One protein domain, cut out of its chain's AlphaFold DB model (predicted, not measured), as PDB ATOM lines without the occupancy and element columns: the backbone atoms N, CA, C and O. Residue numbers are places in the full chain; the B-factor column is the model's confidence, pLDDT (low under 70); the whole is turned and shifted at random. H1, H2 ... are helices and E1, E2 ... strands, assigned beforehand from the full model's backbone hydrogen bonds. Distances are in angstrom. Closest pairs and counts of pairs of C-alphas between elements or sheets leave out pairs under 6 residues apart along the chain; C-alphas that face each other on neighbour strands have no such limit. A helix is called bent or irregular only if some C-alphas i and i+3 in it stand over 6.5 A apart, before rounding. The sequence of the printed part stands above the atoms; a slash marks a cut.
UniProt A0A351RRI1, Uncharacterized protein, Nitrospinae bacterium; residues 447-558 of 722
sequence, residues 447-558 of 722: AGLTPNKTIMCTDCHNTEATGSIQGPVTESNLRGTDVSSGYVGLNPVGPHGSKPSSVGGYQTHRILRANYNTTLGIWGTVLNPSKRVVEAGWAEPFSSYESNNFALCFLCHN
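This is residues 447 to 558 of the 722 residues of an uncharacterized protein of Nitrospinae bacterium (UniProt A0A351RRI1). With little regular structure, residues 447 to 521 wind through loops with no named element, then run out to a small hairpin, E1 and E2, at one end of the long axis; from there the chain folds back to one short helix, H1, near the middle. The 112 printed residues are mixed in class, in the order E1, E2, H1, with 20 residues in named elements. The whole is loose, radius of gyration of the C-alphas 17.4 A, and only just elongated, spanning 55 by 28 by 19 A.

Residues 499 to 500 pair antiparallel with residues 511 to 512. E1, residues 522 to 527, and E2, residues 534 to 539, are antiparallel neighbours at 139 degrees; N 526 and O 535 are 3.0 A apart, within hydrogen-bond range. H1, residues 547 to 554, is apart from E1. It is irregular, C-alphas 549 and 552 being 8.3 A apart; 2 of 4 O i to N i+4 pairs and 3 of 5 O i to N i+3 pairs are within range.

E1 begins at C-alpha 522 (-1.877, 8.049, -23.395); E1 and E2 each measure 11.8 A. H1, 8.2 A long, ends at C-alpha 554 (9.997, -9.316, -10.182).

The C-alphas farthest apart, of Gly 480 and Val 533, are 56.0 A apart. The printed part has no cut, and both links between named elements are short. Confidence is low, for instance, at residues 518 to 543.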
ATOM      1  N   ALA A 447      12.395 -18.439  -7.230       88.38
ATOM      2  CA  ALA A 447      12.041 -18.883  -5.874       88.38
ATOM      3  C   ALA A 447      11.250 -20.210  -5.813       88.38
ATOM      4  O   ALA A 447      10.290 -20.355  -5.059       88.38
ATOM      5  N   GLY A 448      11.641 -21.192  -6.632       87.00
ATOM      6  CA  GLY A 448      11.019 -22.523  -6.645       87.00
ATOM      7  C   GLY A 448       9.618 -22.572  -7.269       87.00
ATOM      8  O   GLY A 448       8.973 -23.625  -7.242       87.00
ATOM      9  N   LEU A 449       9.143 -21.466  -7.853       88.56
ATOM     10  CA  LEU A 449       7.922 -21.453  -8.649       88.56
ATOM     11  C   LEU A 449       8.109 -22.247  -9.947       88.56
ATOM     12  O   LEU A 449       9.166 -22.265 -10.575       88.56
ATOM     13  N   THR A 450       7.031 -22.899 -10.368       89.12
ATOM     14  CA  THR A 450       6.920 -23.567 -11.670       89.12
ATOM     15  C   THR A 450       5.537 -23.266 -12.246       89.12
ATOM     16  O   THR A 450       4.645 -22.880 -11.486       89.12
ATOM     17  N   PRO A 451       5.295 -23.478 -13.549       84.88
ATOM     18  CA  PRO A 451       3.977 -23.265 -14.147       84.88
ATOM     19  C   PRO A 451       2.849 -24.090 -13.504       84.88
ATOM     20  O   PRO A 451       1.683 -23.717 -13.578       84.88
ATOM     21  N   ASN A 452       3.195 -25.191 -12.827       86.25
ATOM     22  CA  ASN A 452       2.246 -26.057 -12.126       86.25
ATOM     23  C   ASN A 452       1.935 -25.596 -10.692       86.25
ATOM     24  O   ASN A 452       1.172 -26.260  -9.985       86.25
ATOM     25  N   LYS A 453       2.557 -24.508 -10.227       88.12
ATOM     26  CA  LYS A 453       2.339 -23.958  -8.889       88.12
ATOM     27  C   LYS A 453       1.234 -22.905  -8.892       88.12
ATOM     28  O   LYS A 453       0.939 -22.278  -9.909       88.12
ATOM     29  N   THR A 454       0.602 -22.752  -7.739       87.00
ATOM     30  CA  THR A 454      -0.396 -21.722  -7.461       87.00
ATOM     31  C   THR A 454       0.233 -20.535  -6.744       87.00
ATOM     32  O   THR A 454       1.217 -20.688  -6.024       87.00
ATOM     33  N   ILE A 455      -0.360 -19.360  -6.940       84.75
ATOM     34  CA  ILE A 455      -0.108 -18.162  -6.133       84.75
ATOM     35  C   ILE A 455      -1.302 -17.924  -5.201       84.75
ATOM     36  O   ILE A 455      -2.384 -18.480  -5.395       84.75
ATOM     37  N   MET A 456      -1.143 -17.081  -4.194       85.25
ATOM     38  CA  MET A 456      -2.219 -16.636  -3.313       85.25
ATOM     39  C   MET A 456      -2.446 -15.132  -3.431       85.25
ATOM     40  O   MET A 456      -1.564 -14.380  -3.840       85.25
ATOM     41  N   CYS A 457      -3.616 -14.663  -2.987       84.62
ATOM     42  CA  CYS A 457      -3.894 -13.230  -2.895       84.62
ATOM     43  C   CYS A 457      -2.797 -12.500  -2.105       84.62
ATOM     44  O   CYS A 457      -2.339 -11.446  -2.529       84.62
ATOM     45  N   THR A 458      -2.319 -13.088  -1.005       84.50
ATOM     46  CA  THR A 458      -1.274 -12.515  -0.144       84.50
ATOM     47  C   THR A 458       0.144 -12.600  -0.710       84.50
ATOM     48  O   THR A 458       1.066 -12.080  -0.090       84.50
ATOM     49  N   ASP A 459       0.346 -13.201  -1.883       86.06
ATOM     50  CA  ASP A 459       1.611 -13.057  -2.618       86.06
ATOM     51  C   ASP A 459       1.684 -11.722  -3.365       86.06
ATOM     52  O   ASP A 459       2.759 -11.274  -3.744       86.06
ATOM     53  N   CYS A 460       0.546 -11.046  -3.526       83.69
ATOM     54  CA  CYS A 460       0.479  -9.698  -4.084       83.69
ATOM     55  C   CYS A 460       0.011  -8.674  -3.043       83.69
ATOM     56  O   CYS A 460       0.510  -7.553  -3.011       83.69
ATOM     57  N   HIS A 461      -0.930  -9.067  -2.183       82.75
ATOM     58  CA  HIS A 461      -1.597  -8.244  -1.174       82.75
ATOM     59  C   HIS A 461      -1.044  -8.557   0.226       82.75
ATOM     60  O   HIS A 461      -1.610  -9.372   0.955       82.75
ATOM     61  N   ASN A 462       0.089  -7.955   0.580       82.69
ATOM     62  CA  ASN A 462       0.789  -8.201   1.844       82.69
ATOM     63  C   ASN A 462       1.511  -6.947   2.344       82.69
ATOM     64  O   ASN A 462       1.581  -5.941   1.653       82.69
ATOM     65  N   THR A 463       2.135  -7.020   3.511       78.94
ATOM     66  CA  THR A 463       2.936  -5.920   4.049       78.94
ATOM     67  C   THR A 463       4.166  -5.571   3.200       78.94
ATOM     68  O   THR A 463       4.853  -6.458   2.687       78.94
ATOM     69  N   GLU A 464       4.513  -4.279   3.145       77.69
ATOM     70  CA  GLU A 464       5.755  -3.773   2.527       77.69
ATOM     71  C   GLU A 464       7.014  -4.408   3.137       77.69
ATOM     72  O   GLU A 464       8.047  -4.514   2.481       77.69
ATOM     73  N   ALA A 465       6.934  -4.894   4.382       79.38
ATOM     74  CA  ALA A 465       8.030  -5.627   5.017       79.38
ATOM     75  C   ALA A 465       8.379  -6.945   4.297       79.38
ATOM     76  O   ALA A 465       9.439  -7.516   4.545       79.38
ATOM     77  N   THR A 466       7.496  -7.426   3.417       84.00
ATOM     78  CA  THR A 466       7.723  -8.590   2.553       84.00
ATOM     79  C   THR A 466       8.020  -8.207   1.101       84.00
ATOM     80  O   THR A 466       8.199  -9.086   0.263       84.00
ATOM     81  N   GLY A 467       8.107  -6.910   0.787       85.69
ATOM     82  CA  GLY A 467       8.251  -6.402  -0.579       85.69
ATOM     83  C   GLY A 467       9.584  -6.716  -1.258       85.69
ATOM     84  O   GLY A 467       9.691  -6.538  -2.463       85.69
ATOM     85  N   SER A 468      10.583  -7.200  -0.517       85.69
ATOM     86  CA  SER A 468      11.859  -7.703  -1.047       85.69
ATOM     87  C   SER A 468      11.970  -9.231  -1.030       85.69
ATOM     88  O   SER A 468      12.994  -9.781  -1.433       85.69
ATOM     89  N   ILE A 469      10.942  -9.933  -0.545       88.12
ATOM     90  CA  ILE A 469      10.966 -11.389  -0.430       88.12
ATOM     91  C   ILE A 469      10.589 -11.994  -1.774       88.12
ATOM     92  O   ILE A 469       9.470 -11.830  -2.264       88.12
ATOM     93  N   GLN A 470      11.547 -12.703  -2.359       88.62
ATOM     94  CA  GLN A 470      11.366 -13.390  -3.625       88.62
ATOM     95  C   GLN A 470      10.392 -14.566  -3.467       88.62
ATOM     96  O   GLN A 470      10.507 -15.367  -2.540       88.62
ATOM     97  N   GLY A 471       9.457 -14.692  -4.404       86.81
ATOM     98  CA  GLY A 471       8.455 -15.751  -4.460       86.81
ATOM     99  C   GLY A 471       7.247 -15.538  -3.545       86.81
ATOM    100  O   GLY A 471       6.996 -14.431  -3.051       86.81
ATOM    101  N   PRO A 472       6.441 -16.593  -3.344       85.44
ATOM    102  CA  PRO A 472       5.312 -16.561  -2.426       85.44
ATOM    103  C   PRO A 472       5.749 -16.295  -0.983       85.44
ATOM    104  O   PRO A 472       6.832 -16.702  -0.569       85.44
ATOM    105  N   VAL A 473       4.892 -15.642  -0.198       82.75
ATOM    106  CA  VAL A 473       5.146 -15.369   1.238       82.75
ATOM    107  C   VAL A 473       4.089 -15.995   2.143       82.75
ATOM    108  O   VAL A 473       3.921 -15.597   3.289       82.75
ATOM    109  N   THR A 474       3.316 -16.949   1.632       72.88
ATOM    110  CA  THR A 474       2.208 -17.538   2.391       72.88
ATOM    111  C   THR A 474       2.627 -18.737   3.229       72.88
ATOM    112  O   THR A 474       3.495 -19.520   2.848       72.88
ATOM    113  N   GLU A 475       1.968 -18.895   4.376       74.44
ATOM    114  CA  GLU A 475       2.212 -20.010   5.304       74.44
ATOM    115  C   GLU A 475       0.923 -20.673   5.806       74.44
ATOM    116  O   GLU A 475       0.964 -21.788   6.313       74.44
ATOM    117  N   SER A 476      -0.234 -20.015   5.667       83.56
ATOM    118  CA  SER A 476      -1.481 -20.506   6.256       83.56
ATOM    119  C   SER A 476      -2.161 -21.539   5.363       83.56
ATOM    120  O   SER A 476      -2.684 -21.190   4.306       83.56
ATOM    121  N   ASN A 477      -2.198 -22.788   5.834       87.19
ATOM    122  CA  ASN A 477      -2.866 -23.918   5.180       87.19
ATOM    123  C   ASN A 477      -2.492 -24.049   3.692       87.19
ATOM    124  O   ASN A 477      -3.331 -23.911   2.808       87.19
ATOM    125  N   LEU A 478      -1.210 -24.260   3.398       86.12
ATOM    126  CA  LEU A 478      -0.726 -24.398   2.022       86.12
ATOM    127  C   LEU A 478      -1.301 -25.641   1.327       86.12
ATOM    128  O   LEU A 478      -1.388 -26.724   1.909       86.12
ATOM    129  N   ARG A 479      -1.627 -25.514   0.040       86.69
ATOM    130  CA  ARG A 479      -1.928 -26.644  -0.850       86.69
ATOM    131  C   ARG A 479      -0.642 -27.331  -1.281       86.69
ATOM    132  O   ARG A 479       0.420 -26.719  -1.337       86.69
ATOM    133  N   GLY A 480      -0.755 -28.567  -1.767       85.62
ATOM    134  CA  GLY A 480       0.372 -29.250  -2.423       85.62
ATOM    135  C   GLY A 480       0.902 -28.524  -3.675       85.62
ATOM    136  O   GLY A 480       2.060 -28.698  -4.068       85.62
ATOM    137  N   THR A 481       0.076 -27.681  -4.300       86.31
ATOM    138  CA  THR A 481       0.462 -26.827  -5.432       86.31
ATOM    139  C   THR A 481       1.031 -25.478  -5.011       86.31
ATOM    140  O   THR A 481       1.517 -24.762  -5.878       86.31
ATOM    141  N   ASP A 482       1.011 -25.116  -3.731       85.38
ATOM    142  CA  ASP A 482       1.664 -23.895  -3.265       85.38
ATOM    143  C   ASP A 482       3.173 -24.141  -3.068       85.38
ATOM    144  O   ASP A 482       3.665 -25.281  -3.089       85.38
ATOM    145  N   VAL A 483       3.928 -23.053  -2.949       84.50
ATOM    146  CA  VAL A 483       5.337 -23.059  -2.537       84.50
ATOM    147  C   VAL A 483       5.393 -22.493  -1.123       84.50
ATOM    148  O   VAL A 483       4.677 -21.542  -0.816       84.50
ATOM    149  N   SER A 484       6.208 -23.091  -0.255       81.75
ATOM    150  CA  SER A 484       6.427 -22.571   1.094       81.75
ATOM    151  C   SER A 484       7.031 -21.171   1.045       81.75
ATOM    152  O   SER A 484       7.951 -20.934   0.262       81.75
ATOM    153  N   SER A 485       6.561 -20.282   1.917       83.12
ATOM    154  CA  SER A 485       7.177 -18.973   2.126       83.12
ATOM    155  C   SER A 485       8.678 -19.087   2.413       83.12
ATOM    156  O   SER A 485       9.103 -19.906   3.228       83.12
ATOM    157  N   GLY A 486       9.477 -18.237   1.763       76.94
ATOM    158  CA  GLY A 486      10.884 -18.012   2.117       76.94
ATOM    159  C   GLY A 486      11.080 -16.960   3.217       76.94
ATOM    160  O   GLY A 486      12.215 -16.619   3.548       76.94
ATOM    161  N   TYR A 487       9.995 -16.396   3.759       82.94
ATOM    162  CA  TYR A 487      10.052 -15.355   4.779       82.94
ATOM    163  C   TYR A 487      10.469 -15.921   6.139       82.94
ATOM    164  O   TYR A 487       9.839 -16.829   6.663       82.94
ATOM    165  N   VAL A 488      11.509 -15.336   6.736       79.94
ATOM    166  CA  VAL A 488      12.012 -15.694   8.079       79.94
ATOM    167  C   VAL A 488      11.963 -14.516   9.059       79.94
ATOM    168  O   VAL A 488      12.563 -14.564  10.131       79.94
ATOM    169  N   GLY A 489      11.315 -13.416   8.668       75.06
ATOM    170  CA  GLY A 489      11.235 -12.214   9.491       75.06
ATOM    171  C   GLY A 489      10.185 -12.314  10.600       75.06
ATOM    172  O   GLY A 489       9.378 -13.238  10.647       75.06
ATOM    173  N   LEU A 490      10.203 -11.332  11.502       69.69
ATOM    174  CA  LEU A 490       9.306 -11.269  12.663       69.69
ATOM    175  C   LEU A 490       8.050 -10.416  12.424       69.69
ATOM    176  O   LEU A 490       7.175 -10.375  13.286       69.69
ATOM    177  N   ASN A 491       7.959  -9.713  11.290       72.94
ATOM    178  CA  ASN A 491       6.816  -8.846  11.018       72.94
ATOM    179  C   ASN A 491       5.587  -9.687  10.636       72.94
ATOM    180  O   ASN A 491       5.733 -10.739  10.004       72.94
ATOM    181  N   PRO A 492       4.370  -9.222  10.968       69.25
ATOM    182  CA  PRO A 492       3.147  -9.897  10.563       69.25
ATOM    183  C   PRO A 492       3.078 -10.093   9.047       69.25
ATOM    184  O   PRO A 492       3.283  -9.158   8.276       69.25
ATOM    185  N   VAL A 493       2.751 -11.315   8.632       74.81
ATOM    186  CA  VAL A 493       2.473 -11.665   7.237       74.81
ATOM    187  C   VAL A 493       0.965 -11.759   7.060       74.81
ATOM    188  O   VAL A 493       0.282 -12.474   7.799       74.81
ATOM    189  N   GLY A 494       0.442 -11.052   6.067       73.56
ATOM    190  CA  GLY A 494      -0.986 -10.966   5.796       73.56
ATOM    191  C   GLY A 494      -1.332  -9.673   5.061       73.56
ATOM    192  O   GLY A 494      -0.469  -8.819   4.868       73.56
ATOM    193  N   PRO A 495      -2.594  -9.499   4.643       66.75
ATOM    194  CA  PRO A 495      -2.994  -8.305   3.903       66.75
ATOM    195  C   PRO A 495      -2.842  -7.024   4.733       66.75
ATOM    196  O   PRO A 495      -2.634  -5.962   4.150       66.75
ATOM    197  N   HIS A 496      -2.899  -7.135   6.067       70.38
ATOM    198  CA  HIS A 496      -2.639  -6.073   7.039       70.38
ATOM    199  C   HIS A 496      -1.182  -5.611   6.914       70.38
ATOM    200  O   HIS A 496      -0.261  -6.299   7.350       70.38
ATOM    201  N   GLY A 497      -0.950  -4.500   6.221       64.06
ATOM    202  CA  GLY A 497       0.406  -3.978   6.057       64.06
ATOM    203  C   GLY A 497       0.578  -3.165   4.799       64.06
ATOM    204  O   GLY A 497       1.240  -2.123   4.819       64.06
ATOM    205  N   SER A 498      -0.030  -3.659   3.723       68.12
ATOM    206  CA  SER A 498       0.169  -3.128   2.380       68.12
ATOM    207  C   SER A 498      -0.296  -1.684   2.292       68.12
ATOM    208  O   SER A 498      -1.382  -1.319   2.766       68.12
ATOM    209  N   LYS A 499       0.520  -0.864   1.638       66.88
ATOM    210  CA  LYS A 499       0.160   0.505   1.301       66.88
ATOM    211  C   LYS A 499      -0.274   0.558  -0.169       66.88
ATOM    212  O   LYS A 499      -0.022  -0.363  -0.946       66.88
ATOM    213  N   PRO A 500      -0.984   1.614  -0.577       62.00
ATOM    214  CA  PRO A 500      -1.115   1.935  -1.983       62.00
ATOM    215  C   PRO A 500       0.264   2.145  -2.594       62.00
ATOM    216  O   PRO A 500       1.115   2.795  -1.983       62.00
ATOM    217  N   SER A 501       0.446   1.665  -3.825       56.44
ATOM    218  CA  SER A 501       1.615   2.006  -4.643       56.44
ATOM    219  C   SER A 501       1.840   3.521  -4.626       56.44
ATOM    220  O   SER A 501       0.955   4.289  -5.009       56.44
ATOM    221  N   SER A 502       3.026   3.944  -4.185       52.91
ATOM    222  CA  SER A 502       3.424   5.361  -4.132       52.91
ATOM    223  C   SER A 502       3.830   5.914  -5.501       52.91
ATOM    224  O   SER A 502       3.977   7.125  -5.669       52.91
ATOM    225  N   VAL A 503       3.982   5.032  -6.494       50.72
ATOM    226  CA  VAL A 503       4.447   5.360  -7.839       50.72
ATOM    227  C   VAL A 503       3.287   5.298  -8.838       50.72
ATOM    228  O   VAL A 503       2.624   4.266  -8.958       50.72
ATOM    229  N   GLY A 504       3.056   6.409  -9.551       46.03
ATOM    230  CA  GLY A 504       2.043   6.550 -10.604       46.03
ATOM    231  C   GLY A 504       0.940   7.546 -10.246       46.03
ATOM    232  O   GLY A 504       0.007   7.228  -9.506       46.03
ATOM    233  N   GLY A 505       1.036   8.765 -10.791       43.31
ATOM    234  CA  GLY A 505      -0.004   9.786 -10.667       43.31
ATOM    235  C   GLY A 505      -1.386   9.209 -10.989       43.31
ATOM    236  O   GLY A 505      -1.568   8.556 -12.012       43.31
ATOM    237  N   TYR A 506      -2.342   9.454 -10.091       39.78
ATOM    238  CA  TYR A 506      -3.762   9.075 -10.168       39.78
ATOM    239  C   TYR A 506      -4.173   7.630  -9.792       39.78
ATOM    240  O   TYR A 506      -5.357   7.325  -9.908       39.78
ATOM    241  N   GLN A 507      -3.297   6.750  -9.275       48.69
ATOM    242  CA  GLN A 507      -3.667   5.353  -8.914       48.69
ATOM    243  C   GLN A 507      -3.530   4.983  -7.418       48.69
ATOM    244  O   GLN A 507      -3.079   3.894  -7.064       48.69
ATOM    245  N   THR A 508      -3.998   5.851  -6.519       49.34
ATOM    246  CA  THR A 508      -3.815   5.773  -5.052       49.34
ATOM    247  C   THR A 508      -4.663   4.724  -4.297       49.34
ATOM    248  O   THR A 508      -5.060   4.983  -3.172       49.34
ATOM    249  N   HIS A 509      -5.006   3.552  -4.855       53.47
ATOM    250  CA  HIS A 509      -5.978   2.655  -4.177       53.47
ATOM    251  C   HIS A 509      -5.688   1.145  -4.209       53.47
ATOM    252  O   HIS A 509      -6.489   0.368  -3.692       53.47
ATOM    253  N   ARG A 510      -4.580   0.682  -4.806       66.00
ATOM    254  CA  ARG A 510      -4.266  -0.759  -4.832       66.00
ATOM    255  C   ARG A 510      -3.375  -1.159  -3.669       66.00
ATOM    256  O   ARG A 510      -2.226  -0.750  -3.625       66.00
ATOM    257  N   ILE A 511      -3.908  -2.008  -2.800       74.44
ATOM    258  CA  ILE A 511      -3.197  -2.685  -1.710       74.44
ATOM    259  C   ILE A 511      -2.180  -3.634  -2.344       74.44
ATOM    260  O   ILE A 511      -2.604  -4.625  -2.923       74.44
ATOM    261  N   LEU A 512      -0.882  -3.359  -2.303       79.69
ATOM    262  CA  LEU A 512       0.141  -4.249  -2.868       79.69
ATOM    263  C   LEU A 512       1.333  -4.301  -1.919       79.69
ATOM    264  O   LEU A 512       1.617  -3.301  -1.282       79.69
ATOM    265  N   ARG A 513       2.030  -5.437  -1.836       83.50
ATOM    266  CA  ARG A 513       3.218  -5.584  -0.968       83.50
ATOM    267  C   ARG A 513       4.504  -4.990  -1.537       83.50
ATOM    268  O   ARG A 513       5.533  -4.996  -0.873       83.50
ATOM    269  N   ALA A 514       4.461  -4.623  -2.812       84.25
ATOM    270  CA  ALA A 514       5.535  -3.986  -3.547       84.25
ATOM    271  C   ALA A 514       4.927  -3.168  -4.692       84.25
ATOM    272  O   ALA A 514       3.783  -3.386  -5.109       84.25
ATOM    273  N   ASN A 515       5.710  -2.234  -5.219       81.56
ATOM    274  CA  ASN A 515       5.266  -1.320  -6.261       81.56
ATOM    275  C   ASN A 515       4.896  -2.056  -7.565       81.56
ATOM    276  O   ASN A 515       5.600  -2.957  -8.030       81.56
ATOM    277  N   TYR A 516       3.783  -1.628  -8.167       80.44
ATOM    278  CA  TYR A 516       3.346  -2.041  -9.501       80.44
ATOM    279  C   TYR A 516       2.661  -0.871 -10.209       80.44
ATOM    280  O   TYR A 516       1.494  -0.534  -9.957       80.44
ATOM    281  N   ASN A 517       3.410  -0.245 -11.109       74.44
ATOM    282  CA  ASN A 517       2.975   0.877 -11.912       74.44
ATOM    283  C   ASN A 517       2.101   0.379 -13.073       74.44
ATOM    284  O   ASN A 517       2.518  -0.446 -13.888       74.44
ATOM    285  N   THR A 518       0.873   0.895 -13.160       69.62
ATOM    286  CA  THR A 518      -0.000   0.668 -14.325       69.62
ATOM    287  C   THR A 518      -0.515   1.961 -14.931       69.62
ATOM    288  O   THR A 518      -1.618   1.993 -15.490       69.62
ATOM    289  N   THR A 519       0.237   3.045 -14.759       66.25
ATOM    290  CA  THR A 519      -0.001   4.284 -15.486       66.25
ATOM    291  C   THR A 519       0.069   3.973 -16.971       66.25
ATOM    292  O   THR A 519       1.051   3.423 -17.462       66.25
ATOM    293  N   LEU A 520      -1.006   4.296 -17.680       61.38
ATOM    294  CA  LEU A 520      -1.049   4.121 -19.118       61.38
ATOM    295  C   LEU A 520      -0.383   5.330 -19.771       61.38
ATOM    296  O   LEU A 520      -0.781   6.459 -19.493       61.38
ATOM    297  N   GLY A 521       0.587   5.104 -20.657       57.53
ATOM    298  CA  GLY A 521       0.968   6.124 -21.638       57.53
ATOM    299  C   GLY A 521      -0.226   6.401 -22.555       57.53
ATOM    300  O   GLY A 521      -0.739   5.465 -23.171       57.53
ATOM    301  N   ILE A 522      -0.707   7.645 -22.599       53.09
ATOM    302  CA  ILE A 522      -1.877   8.049 -23.395       53.09
ATOM    303  C   ILE A 522      -1.494   9.092 -24.442       53.09
ATOM    304  O   ILE A 522      -0.654   9.960 -24.204       53.09
ATOM    305  N   TRP A 523      -2.157   9.017 -25.595       46.22
ATOM    306  CA  TRP A 523      -2.166  10.087 -26.584       46.22
ATOM    307  C   TRP A 523      -3.282  11.069 -26.244       46.22
ATOM    308  O   TRP A 523      -4.447  10.669 -26.194       46.22
ATOM    309  N   GLY A 524      -2.960  12.340 -26.001       49.94
ATOM    310  CA  GLY A 524      -3.995  13.352 -25.809       49.94
ATOM    311  C   GLY A 524      -3.587  14.547 -24.959       49.94
ATOM    312  O   GLY A 524      -2.417  14.817 -24.719       49.94
ATOM    313  N   THR A 525      -4.609  15.283 -24.532       37.78
ATOM    314  CA  THR A 525      -4.543  16.507 -23.733       37.78
ATOM    315  C   THR A 525      -3.866  16.270 -22.381       37.78
ATOM    316  O   THR A 525      -4.492  15.761 -21.450       37.78
ATOM    317  N   VAL A 526      -2.596  16.656 -22.256       39.28
ATOM    318  CA  VAL A 526      -1.837  16.561 -21.002       39.28
ATOM    319  C   VAL A 526      -2.282  17.688 -20.074       39.28
ATOM    320  O   VAL A 526      -2.159  18.855 -20.430       39.28
ATOM    321  N   LEU A 527      -2.774  17.371 -18.870       37.72
ATOM    322  CA  LEU A 527      -2.860  18.353 -17.786       37.72
ATOM    323  C   LEU A 527      -1.448  18.561 -17.239       37.72
ATOM    324  O   LEU A 527      -0.977  17.773 -16.423       37.72
ATOM    325  N   ASN A 528      -0.764  19.616 -17.680       38.44
ATOM    326  CA  ASN A 528       0.501  20.020 -17.071       38.44
ATOM    327  C   ASN A 528       0.232  20.439 -15.604       38.44
ATOM    328  O   ASN A 528      -0.425  21.467 -15.399       38.44
ATOM    329  N   PRO A 529       0.709  19.709 -14.575       34.00
ATOM    330  CA  PRO A 529       0.341  19.978 -13.180       34.00
ATOM    331  C   PRO A 529       0.813  21.353 -12.693       34.00
ATOM    332  O   PRO A 529       0.180  21.967 -11.836       34.00
ATOM    333  N   SER A 530       1.905  21.856 -13.273       32.91
ATOM    334  CA  SER A 530       2.517  23.141 -12.935       32.91
ATOM    335  C   SER A 530       1.896  24.316 -13.692       32.91
ATOM    336  O   SER A 530       2.001  25.451 -13.235       32.91
ATOM    337  N   LYS A 531       1.262  24.063 -14.846       32.12
ATOM    338  CA  LYS A 531       0.728  25.117 -15.725       32.12
ATOM    339  C   LYS A 531      -0.797  25.112 -15.874       32.12
ATOM    340  O   LYS A 531      -1.338  26.107 -16.335       32.12
ATOM    341  N   ARG A 532      -1.502  24.040 -15.483       35.34
ATOM    342  CA  ARG A 532      -2.948  23.830 -15.739       35.34
ATOM    343  C   ARG A 532      -3.354  24.174 -17.185       35.34
ATOM    344  O   ARG A 532      -4.408  24.762 -17.409       35.34
ATOM    345  N   VAL A 533      -2.521  23.818 -18.164       30.33
ATOM    346  CA  VAL A 533      -2.830  23.964 -19.596       30.33
ATOM    347  C   VAL A 533      -2.878  22.581 -20.227       30.33
ATOM    348  O   VAL A 533      -2.124  21.695 -19.825       30.33
ATOM    349  N   VAL A 534      -3.796  22.430 -21.179       38.72
ATOM    350  CA  VAL A 534      -3.962  21.278 -22.058       38.72
ATOM    351  C   VAL A 534      -3.033  21.445 -23.261       38.72
ATOM    352  O   VAL A 534      -3.255  22.332 -24.083       38.72
ATOM    353  N   GLU A 535      -2.011  20.601 -23.373       39.62
ATOM    354  CA  GLU A 535      -1.131  20.544 -24.549       39.62
ATOM    355  C   GLU A 535      -1.313  19.197 -25.265       39.62
ATOM    356  O   GLU A 535      -1.513  18.164 -24.619       39.62
ATOM    357  N   ALA A 536      -1.304  19.207 -26.602       43.88
ATOM    358  CA  ALA A 536      -1.325  17.990 -27.408       43.88
ATOM    359  C   ALA A 536       0.078  17.368 -27.401       43.88
ATOM    360  O   ALA A 536       1.022  17.976 -27.903       43.88
ATOM    361  N   GLY A 537       0.219  16.174 -26.827       49.72
ATOM    362  CA  GLY A 537       1.500  15.477 -26.758       49.72
ATOM    363  C   GLY A 537       1.363  14.065 -26.201       49.72
ATOM    364  O   GLY A 537       0.340  13.702 -25.620       49.72
ATOM    365  N   TRP A 538       2.399  13.257 -26.398       51.75
ATOM    366  CA  TRP A 538       2.508  11.950 -25.763       51.75
ATOM    367  C   TRP A 538       3.030  12.125 -24.337       51.75
ATOM    368  O   TRP A 538       4.113  12.674 -24.137       51.75
ATOM    369  N   ALA A 539       2.261  11.680 -23.344       55.47
ATOM    370  CA  ALA A 539       2.738  11.614 -21.968       55.47
ATOM    371  C   ALA A 539       3.321  10.223 -21.707       55.47
ATOM    372  O   ALA A 539       2.573   9.245 -21.609       55.47
ATOM    373  N   GLU A 540       4.648  10.137 -21.579       61.25
ATOM    374  CA  GLU A 540       5.283   8.905 -21.116       61.25
ATOM    375  C   GLU A 540       4.840   8.611 -19.669       61.25
ATOM    376  O   GLU A 540       4.813   9.521 -18.835       61.25
ATOM    377  N   PRO A 541       4.518   7.351 -19.327       61.31
ATOM    378  CA  PRO A 541       4.233   6.954 -17.955       61.31
ATOM    379  C   PRO A 541       5.467   7.090 -17.042       61.31
ATOM    380  O   PRO A 541       5.297   7.184 -15.826       61.31
ATOM    381  N   PHE A 542       6.685   7.097 -17.605       67.75
ATOM    382  CA  PHE A 542       7.956   7.324 -16.907       67.75
ATOM    383  C   PHE A 542       9.082   7.722 -17.878       67.75
ATOM    384  O   PHE A 542       9.083   7.308 -19.032       67.75
ATOM    385  N   SER A 543      10.063   8.490 -17.386       67.50
ATOM    386  CA  SER A 543      11.182   9.064 -18.157       67.50
ATOM    387  C   SER A 543      12.465   8.225 -18.182       67.50
ATOM    388  O   SER A 543      13.427   8.608 -18.851       67.50
ATOM    389  N   SER A 544      12.506   7.110 -17.451       72.25
ATOM    390  CA  SER A 544      13.569   6.089 -17.422       72.25
ATOM    391  C   SER A 544      12.971   4.758 -16.976       72.25
ATOM    392  O   SER A 544      11.947   4.740 -16.289       72.25
ATOM    393  N   TYR A 545      13.589   3.644 -17.377       78.75
ATOM    394  CA  TYR A 545      13.292   2.369 -16.735       78.75
ATOM    395  C   TYR A 545      13.733   2.427 -15.274       78.75
ATOM    396  O   TYR A 545      14.862   2.805 -14.990       78.75
ATOM    397  N   GLU A 546      12.845   2.020 -14.375       82.00
ATOM    398  CA  GLU A 546      13.136   1.844 -12.957       82.00
ATOM    399  C   GLU A 546      12.535   0.508 -12.533       82.00
ATOM    400  O   GLU A 546      11.314   0.333 -12.606       82.00
ATOM    401  N   SER A 547      13.363  -0.432 -12.080       85.44
ATOM    402  CA  SER A 547      12.910  -1.771 -11.672       85.44
ATOM    403  C   SER A 547      11.852  -1.714 -10.573       85.44
ATOM    404  O   SER A 547      10.873  -2.466 -10.582       85.44
ATOM    405  N   ASN A 548      11.961  -0.713  -9.696       85.38
ATOM    406  CA  ASN A 548      10.993  -0.433  -8.646       85.38
ATOM    407  C   ASN A 548       9.574  -0.150  -9.182       85.38
ATOM    408  O   ASN A 548       8.609  -0.372  -8.461       85.38
ATOM    409  N   ASN A 549       9.388   0.263 -10.441       80.69
ATOM    410  CA  ASN A 549       8.049   0.398 -11.033       80.69
ATOM    411  C   ASN A 549       7.321  -0.949 -11.179       80.69
ATOM    412  O   ASN A 549       6.092  -0.970 -11.250       80.69
ATOM    413  N   PHE A 550       8.054  -2.059 -11.231       84.94
ATOM    414  CA  PHE A 550       7.525  -3.404 -11.462       84.94
ATOM    415  C   PHE A 550       7.985  -4.398 -10.389       84.94
ATOM    416  O   PHE A 550       7.868  -5.607 -10.594       84.94
ATOM    417  N   ALA A 551       8.471  -3.896  -9.247       88.75
ATOM    418  CA  ALA A 551       9.042  -4.696  -8.168       88.75
ATOM    419  C   ALA A 551       8.153  -5.885  -7.792       88.75
ATOM    420  O   ALA A 551       8.653  -6.994  -7.644       88.75
ATOM    421  N   LEU A 552       6.828  -5.690  -7.732       87.88
ATOM    422  CA  LEU A 552       5.882  -6.762  -7.429       87.88
ATOM    423  C   LEU A 552       5.967  -7.949  -8.401       87.88
ATOM    424  O   LEU A 552       5.897  -9.097  -7.970       87.88
ATOM    425  N   CYS A 553       6.111  -7.687  -9.701       88.50
ATOM    426  CA  CYS A 553       6.238  -8.732 -10.716       88.50
ATOM    427  C   CYS A 553       7.568  -9.480 -10.567       88.50
ATOM    428  O   CYS A 553       7.601 -10.709 -10.649       88.50
ATOM    429  N   PHE A 554       8.651  -8.751 -10.289       91.25
ATOM    430  CA  PHE A 554       9.997  -9.316 -10.182       91.25
ATOM    431  C   PHE A 554      10.261 -10.090  -8.886       91.25
ATOM    432  O   PHE A 554      11.274 -10.773  -8.767       91.25
ATOM    433  N   LEU A 555       9.301 -10.115  -7.955       91.06
ATOM    434  CA  LEU A 555       9.318 -11.101  -6.870       91.06
ATOM    435  C   LEU A 555       9.161 -12.526  -7.407       91.06
ATOM    436  O   LEU A 555       9.725 -13.454  -6.838       91.06
ATOM    437  N   CYS A 556       8.425 -12.709  -8.502       90.94
ATOM    438  CA  CYS A 556       8.157 -14.027  -9.077       90.94
ATOM    439  C   CYS A 556       8.892 -14.263 -10.399       90.94
ATOM    440  O   CYS A 556       9.123 -15.416 -10.759       90.94
ATOM    441  N   HIS A 557       9.247 -13.193 -11.111       90.94
ATOM    442  CA  HIS A 557       9.807 -13.246 -12.456       90.94
ATOM    443  C   HIS A 557      11.245 -12.724 -12.518       90.94
ATOM    444  O   HIS A 557      11.561 -11.723 -11.887       90.94
ATOM    445  N   ASN A 558      12.099 -13.357 -13.328       91.38
ATOM    446  CA  ASN A 558      13.437 -12.853 -13.627       91.38
ATOM    447  C   ASN A 558      13.341 -11.542 -14.410       91.38
ATOM    448  O   ASN A 558      12.875 -11.544 -15.549       91.38
TER     449      ASN A 558